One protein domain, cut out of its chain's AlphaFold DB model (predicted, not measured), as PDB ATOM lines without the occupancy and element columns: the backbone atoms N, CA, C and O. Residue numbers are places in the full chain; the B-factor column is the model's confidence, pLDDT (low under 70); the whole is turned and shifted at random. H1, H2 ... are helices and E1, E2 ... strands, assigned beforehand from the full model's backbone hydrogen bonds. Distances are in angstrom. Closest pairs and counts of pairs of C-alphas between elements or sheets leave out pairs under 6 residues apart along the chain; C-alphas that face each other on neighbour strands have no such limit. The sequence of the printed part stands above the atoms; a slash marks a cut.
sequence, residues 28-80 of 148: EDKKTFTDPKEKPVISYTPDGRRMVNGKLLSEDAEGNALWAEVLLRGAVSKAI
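Overview. This is residues 28 to 80 of the 148 residues of an uncharacterized protein of Diploscapter pachys (UniProt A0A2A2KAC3). The model is a wide, open V: a small two-strand hairpin, E1 and E2, sits at its corner, and two arms stick out from there. One arm, residues 28 to 38, holds the short helix H1, residues 28 to 34, at its far end, with thin chain from there toward the hairpin; the other, residues 60 to 80, is almost wholly the long helix H2. The printed part has 53 residues, with two named helices and two named strands in the order H1, E1, E2, H2; the sheet, E1 - E2, is antiparallel and the class is mostly helix. The whole is extended, with a radius of gyration of the C-alphas of 19.5 A, and flat, spanning 59 by 37 by 11 A.

Along the chain. H1 is residues 28 to 34, 10.0 A from first to last C-alpha, and begins with C-alpha 28 at (-18.873, 29.720, 34.070). E1 is residues 42 to 44, with C-alpha 42 at (-46.477, 22.346, 27.621), and E2 is residues 50 to 52. H2, residues 61 to 79, is 26.5 A long and ends with C-alpha 79 at (-69.354, 34.174, 61.596).

Arrangement. H1 is apart from E2 and from H2. E1 and E2 form a hairpin over a tight link of 5 residues, antiparallel at 144 degrees. The C-alphas of Ser 43 and Met 51 face each other at 5.0 A; N 43 and O 51 are 3.0 A apart, N 51 and O 43 2.8 A, both within hydrogen-bond range. Residues 51 to 52 of E2 also pair, antiparallel, with residues 55 to 56. E1 and H2 are apart. In H2 every O i to N i+4 pair is within hydrogen-bond range; in H1, 2 of 3 are.

Size, cuts and confidence. The farthest C-alphas, those of Lys 30 and Ile 80, are 59.2 A apart. The printed part has no cut, and no link is long. The mean pLDDT of the printed part is 81.7; residues 28 to 33, 58 to 59 and 80 are under 70.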
ATOM      1  N   GLU A  28     -17.584  30.188  33.550       67.56
ATOM      2  CA  GLU A  28     -18.873  29.720  34.070       67.56
ATOM      3  C   GLU A  28     -20.004  30.751  33.896       67.56
ATOM      4  O   GLU A  28     -21.123  30.391  33.525       67.56
ATOM      5  N   ASP A  29     -19.707  32.046  34.035       66.62
ATOM      6  CA  ASP A  29     -20.695  33.113  33.834       66.62
ATOM      7  C   ASP A  29     -21.072  33.228  32.357       66.62
ATOM      8  O   ASP A  29     -22.237  33.425  32.017       66.62
ATOM      9  N   LYS A  30     -20.105  33.024  31.451       67.00
ATOM     10  CA  LYS A  30     -20.372  32.999  30.004       67.00
ATOM     11  C   LYS A  30     -21.289  31.838  29.622       67.00
ATOM     12  O   LYS A  30     -22.187  32.041  28.810       67.00
ATOM     13  N   LYS A  31     -21.107  30.668  30.244       66.81
ATOM     14  CA  LYS A  31     -21.950  29.481  30.016       66.81
ATOM     15  C   LYS A  31     -23.399  29.717  30.425       66.81
ATOM     16  O   LYS A  31     -24.305  29.395  29.669       66.81
ATOM     17  N   THR A  32     -23.625  30.397  31.548       65.88
ATOM     18  CA  THR A  32     -24.979  30.700  32.047       65.88
ATOM     19  C   THR A  32     -25.834  31.503  31.051       65.88
ATOM     20  O   THR A  32     -27.062  31.388  31.057       65.88
ATOM     21  N   PHE A  33     -25.206  32.297  30.175       67.12
ATOM     22  CA  PHE A  33     -25.901  33.068  29.136       67.12
ATOM     23  C   PHE A  33     -25.915  32.396  27.759       67.12
ATOM     24  O   PHE A  33     -26.806  32.695  26.964       67.12
ATOM     25  N   THR A  34     -24.955  31.516  27.459       71.75
ATOM     26  CA  THR A  34     -24.901  30.800  26.176       71.75
ATOM     27  C   THR A  34     -25.673  29.488  26.180       71.75
ATOM     28  O   THR A  34     -26.076  29.031  25.111       71.75
ATOM     29  N   ASP A  35     -25.888  28.882  27.348       75.81
ATOM     30  CA  ASP A  35     -26.537  27.582  27.439       75.81
ATOM     31  C   ASP A  35     -28.053  27.722  27.209       75.81
ATOM     32  O   ASP A  35     -28.734  28.496  27.898       75.81
ATOM     33  N   PRO A  36     -28.624  26.992  26.229       76.38
ATOM     34  CA  PRO A  36     -30.052  27.023  25.978       76.38
ATOM     35  C   PRO A  36     -30.776  26.406  27.174       76.38
ATOM     36  O   PRO A  36     -30.720  25.200  27.402       76.38
ATOM     37  N   LYS A  37     -31.477  27.241  27.945       79.44
ATOM     38  CA  LYS A  37     -32.325  26.770  29.044       79.44
ATOM     39  C   LYS A  37     -33.376  25.817  28.487       79.44
ATOM     40  O   LYS A  37     -34.141  26.199  27.598       79.44
ATOM     41  N   GLU A  38     -33.435  24.608  29.034       82.12
ATOM     42  CA  GLU A  38     -34.483  23.649  28.704       82.12
ATOM     43  C   GLU A  38     -35.842  24.261  29.052       82.12
ATOM     44  O   GLU A  38     -36.173  24.505  30.216       82.12
ATOM     45  N   LYS A  39     -36.621  24.583  28.017       83.56
ATOM     46  CA  LYS A  39     -37.983  25.076  28.197       83.56
ATOM     47  C   LYS A  39     -38.888  23.869  28.428       83.56
ATOM     48  O   LYS A  39     -38.847  22.939  27.622       83.56
ATOM     49  N   PRO A  40     -39.724  23.875  29.478       84.25
ATOM     50  CA  PRO A  40     -40.695  22.811  29.665       84.25
ATOM     51  C   PRO A  40     -41.661  22.776  28.476       84.25
ATOM     52  O   PRO A  40     -42.207  23.809  28.080       84.25
ATOM     53  N   VAL A  41     -41.886  21.590  27.916       87.62
ATOM     54  CA  VAL A  41     -42.864  21.379  26.848       87.62
ATOM     55  C   VAL A  41     -44.244  21.314  27.487       87.62
ATOM     56  O   VAL A  41     -44.516  20.446  28.320       87.62
ATOM     57  N   ILE A  42     -45.106  22.261  27.122       89.75
ATOM     58  CA  ILE A  42     -46.477  22.346  27.621       89.75
ATOM     59  C   ILE A  42     -47.397  21.734  26.570       89.75
ATOM     60  O   ILE A  42     -47.412  22.177  25.426       89.75
ATOM     61  N   SER A  43     -48.171  20.735  26.968       90.12
ATOM     62  CA  SER A  43     -49.236  20.148  26.157       90.12
ATOM     63  C   SER A  43     -50.547  20.143  26.941       90.12
ATOM     64  O   SER A  43     -50.569  20.461  28.131       90.12
ATOM     65  N   TYR A  44     -51.653  19.829  26.276       89.44
ATOM     66  CA  TYR A  44     -52.975  19.778  26.892       89.44
ATOM     67  C   TYR A  44     -53.612  18.422  26.619       89.44
ATOM     68  O   TYR A  44     -53.471  17.884  25.518       89.44
ATOM     69  N   THR A  45     -54.301  17.860  27.611       89.00
ATOM     70  CA  THR A  45     -55.177  16.709  27.372       89.00
ATOM     71  C   THR A  45     -56.426  17.133  26.595       89.00
ATOM     72  O   THR A  45     -56.776  18.315  26.605       89.00
ATOM     73  N   PRO A  46     -57.154  16.183  25.976       90.25
ATOM     74  CA  PRO A  46     -58.474  16.451  25.399       90.25
ATOM     75  C   PRO A  46     -59.457  17.080  26.400       90.25
ATOM     76  O   PRO A  46     -60.291  17.891  26.018       90.25
ATOM     77  N   ASP A  47     -59.294  16.773  27.690       87.75
ATOM     78  CA  ASP A  47     -60.083  17.342  28.792       87.75
ATOM     79  C   ASP A  47     -59.688  18.792  29.153       87.75
ATOM     80  O   ASP A  47     -60.215  19.363  30.106       87.75
ATOM     81  N   GLY A  48     -58.715  19.387  28.454       86.88
ATOM     82  CA  GLY A  48     -58.242  20.756  28.684       86.88
ATOM     83  C   GLY A  48     -57.259  20.918  29.849       86.88
ATOM     84  O   GLY A  48     -56.879  22.043  30.178       86.88
ATOM     85  N   ARG A  49     -56.804  19.828  30.482       84.88
ATOM     86  CA  ARG A  49     -55.835  19.898  31.589       84.88
ATOM     87  C   ARG A  49     -54.426  20.115  31.053       84.88
ATOM     88  O   ARG A  49     -54.012  19.481  30.083       84.88
ATOM     89  N   ARG A  50     -53.671  20.998  31.713       86.06
ATOM     90  CA  ARG A  50     -52.283  21.295  31.345       86.06
ATOM     91  C   ARG A  50     -51.367  20.135  31.733       86.06
ATOM     92  O   ARG A  50     -51.355  19.674  32.872       86.06
ATOM     93  N   MET A  51     -50.546  19.718  30.785       86.81
ATOM     94  CA  MET A  51     -49.466  18.761  30.961       86.81
ATOM     95  C   MET A  51     -48.128  19.473  30.782       86.81
ATOM     96  O   MET A  51     -47.968  20.318  29.901       86.81
ATOM     97  N   VAL A  52     -47.157  19.126  31.619       88.44
ATOM     98  CA  VAL A  52     -45.790  19.640  31.528       88.44
ATOM     99  C   VAL A  52     -44.850  18.451  31.384       88.44
ATOM    100  O   VAL A  52     -44.836  17.560  32.231       88.44
ATOM    101  N   ASN A  53     -44.088  18.410  30.287       84.44
ATOM    102  CA  ASN A  53     -43.176  17.313  29.941       84.44
ATOM    103  C   ASN A  53     -43.855  15.928  29.984       84.44
ATOM    104  O   ASN A  53     -43.303  14.963  30.513       84.44
ATOM    105  N   GLY A  54     -45.091  15.840  29.482       81.50
ATOM    106  CA  GLY A  54     -45.857  14.589  29.439       81.50
ATOM    107  C   GLY A  54     -46.408  14.113  30.790       81.50
ATOM    108  O   GLY A  54     -47.102  13.101  30.830       81.50
ATOM    109  N   LYS A  55     -46.161  14.836  31.888       82.94
ATOM    110  CA  LYS A  55     -46.799  14.580  33.184       82.94
ATOM    111  C   LYS A  55     -48.016  15.482  33.333       82.94
ATOM    112  O   LYS A  55     -47.948  16.677  33.036       82.94
ATOM    113  N   LEU A  56     -49.126  14.909  33.794       78.31
ATOM    114  CA  LEU A  56     -50.259  15.715  34.231       78.31
ATOM    115  C   LEU A  56     -49.793  16.534  35.431       78.31
ATOM    116  O   LEU A  56     -49.285  15.961  36.398       78.31
ATOM    117  N   LEU A  57     -49.964  17.852  35.374       75.44
ATOM    118  CA  LEU A  57     -49.875  18.645  36.587       75.44
ATOM    119  C   LEU A  57     -51.123  18.285  37.400       75.44
ATOM    120  O   LEU A  57     -52.234  18.687  37.054       75.44
ATOM    121  N   SER A  58     -50.967  17.433  38.412       67.50
ATOM    122  CA  SER A  58     -51.975  17.307  39.459       67.50
ATOM    123  C   SER A  58     -52.146  18.696  40.060       67.50
ATOM    124  O   SER A  58     -51.138  19.311  40.405       67.50
ATOM    125  N   GLU A  59     -53.392  19.176  40.086       68.50
ATOM    126  CA  GLU A  59     -53.796  20.494  40.586       68.50
ATOM    127  C   GLU A  59     -52.951  20.897  41.790       68.50
ATOM    128  O   GLU A  59     -52.716  20.055  42.658       68.50
ATOM    129  N   ASP A  60     -52.487  22.150  41.807       73.50
ATOM    130  CA  ASP A  60     -51.600  22.719  42.822       73.50
ATOM    131  C   ASP A  60     -52.177  22.479  44.227       73.50
ATOM    132  O   ASP A  60     -52.909  23.305  44.772       73.50
ATOM    133  N   ALA A  61     -51.886  21.313  44.809       71.88
ATOM    134  CA  ALA A  61     -52.514  20.847  46.042       71.88
ATOM    135  C   ALA A  61     -52.196  21.800  47.196       71.88
ATOM    136  O   ALA A  61     -53.034  22.066  48.053       71.88
ATOM    137  N   GLU A  62     -50.996  22.374  47.152       81.31
ATOM    138  CA  GLU A  62     -50.545  23.423  48.052       81.31
ATOM    139  C   GLU A  62     -51.318  24.733  47.840       81.31
ATOM    140  O   GLU A  62     -51.801  25.325  48.803       81.31
ATOM    141  N   GLY A  63     -51.531  25.148  46.588       84.56
ATOM    142  CA  GLY A  63     -52.337  26.327  46.265       84.56
ATOM    143  C   GLY A  63     -53.780  26.183  46.749       84.56
ATOM    144  O   GLY A  63     -54.305  27.073  47.417       84.56
ATOM    145  N   ASN A  64     -54.403  25.036  46.486       86.06
ATOM    146  CA  ASN A  64     -55.761  24.736  46.935       86.06
ATOM    147  C   ASN A  64     -55.871  24.699  48.467       86.06
ATOM    148  O   ASN A  64     -56.857  25.196  49.013       86.06
ATOM    149  N   ALA A  65     -54.864  24.169  49.169       89.38
ATOM    150  CA  ALA A  65     -54.824  24.169  50.630       89.38
ATOM    151  C   ALA A  65     -54.740  25.593  51.206       89.38
ATOM    152  O   ALA A  65     -55.506  25.939  52.106       89.38
ATOM    153  N   LEU A  66     -53.879  26.443  50.641       91.62
ATOM    154  CA  LEU A  66     -53.748  27.845  51.047       91.62
ATOM    155  C   LEU A  66     -55.045  28.626  50.805       91.62
ATOM    156  O   LEU A  66     -55.496  29.383  51.666       91.62
ATOM    157  N   TRP A  67     -55.693  28.412  49.658       93.06
ATOM    158  CA  TRP A  67     -56.991  29.020  49.367       93.06
ATOM    159  C   TRP A  67     -58.080  28.550  50.327       93.06
ATOM    160  O   TRP A  67     -58.861  29.369  50.813       93.06
ATOM    161  N   ALA A  68     -58.116  27.255  50.641       92.00
ATOM    162  CA  ALA A  68     -59.059  26.709  51.607       92.00
ATOM    163  C   ALA A  68     -58.874  27.339  52.998       92.00
ATOM    164  O   ALA A  68     -59.860  27.728  53.627       92.00
ATOM    165  N   GLU A  69     -57.632  27.515  53.453       93.69
ATOM    166  CA  GLU A  69     -57.330  28.157  54.736       93.69
ATOM    167  C   GLU A  69     -57.772  29.628  54.765       93.69
ATOM    168  O   GLU A  69     -58.423  30.072  55.715       93.69
ATOM    169  N   VAL A  70     -57.483  30.390  53.705       95.12
ATOM    170  CA  VAL A  70     -57.891  31.800  53.592       95.12
ATOM    171  C   VAL A  70     -59.413  31.938  53.617       95.12
ATOM    172  O   VAL A  70     -59.948  32.799  54.325       95.12
ATOM    173  N   LEU A  71     -60.122  31.081  52.882       93.88
ATOM    174  CA  LEU A  71     -61.583  31.064  52.863       93.88
ATOM    175  C   LEU A  71     -62.156  30.703  54.234       93.88
ATOM    176  O   LEU A  71     -63.088  31.367  54.695       93.88
ATOM    177  N   LEU A  72     -61.572  29.717  54.918       93.12
ATOM    178  CA  LEU A  72     -61.981  29.320  56.261       93.12
ATOM    179  C   LEU A  72     -61.771  30.459  57.265       93.12
ATOM    180  O   LEU A  72     -62.691  30.814  58.002       93.12
ATOM    181  N   ARG A  73     -60.599  31.101  57.253       89.38
ATOM    182  CA  ARG A  73     -60.301  32.259  58.108       89.38
ATOM    183  C   ARG A  73     -61.261  33.419  57.844       89.38
ATOM    184  O   ARG A  73     -61.725  34.067  58.787       89.38
ATOM    185  N   GLY A  74     -61.584  33.671  56.575       89.06
ATOM    186  CA  GLY A  74     -62.575  34.664  56.169       89.06
ATOM    187  C   GLY A  74     -63.984  34.331  56.665       89.06
ATOM    188  O   GLY A  74     -64.688  35.222  57.139       89.06
ATOM    189  N   ALA A  75     -64.386  33.060  56.609       85.25
ATOM    190  CA  ALA A  75     -65.670  32.594  57.119       85.25
ATOM    191  C   ALA A  75     -65.765  32.736  58.646       85.25
ATOM    192  O   ALA A  75     -66.728  33.318  59.139       85.25
ATOM    193  N   VAL A  76     -64.740  32.309  59.390       82.44
ATOM    194  CA  VAL A  76     -64.676  32.445  60.858       82.44
ATOM    195  C   VAL A  76     -64.741  33.916  61.281       82.44
ATOM    196  O   VAL A  76     -65.486  34.271  62.190       82.44
ATOM    197  N   SER A  77     -64.031  34.795  60.569       74.19
ATOM    198  CA  SER A  77     -64.031  36.242  60.844       74.19
ATOM    199  C   SER A  77     -65.387  36.916  60.593       74.19
ATOM    200  O   SER A  77     -65.648  37.975  61.156       74.19
ATOM    201  N   LYS A  78     -66.233  36.335  59.732       75.44
ATOM    202  CA  LYS A  78     -67.593  36.823  59.444       75.44
ATOM    203  C   LYS A  78     -68.646  36.186  60.352       75.44
ATOM    204  O   LYS A  78     -69.641  36.830  60.660       75.44
ATOM    205  N   ALA A  79     -68.433  34.934  60.756       73.25
ATOM    206  CA  ALA A  79     -69.354  34.174  61.596       73.25
ATOM    207  C   ALA A  79     -69.320  34.614  63.066       73.25
ATOM    208  O   ALA A  79     -70.322  34.485  63.763       73.25
ATOM    209  N   ILE A  80     -68.190  35.146  63.538       69.94
ATOM    210  CA  ILE A  80     -68.080  35.704  64.886       69.94
ATOM    211  C   ILE A  80     -68.439  37.194  64.806       69.94
ATOM    212  O   ILE A  80     -67.636  37.977  64.288       69.94
TER     213      ILE A  80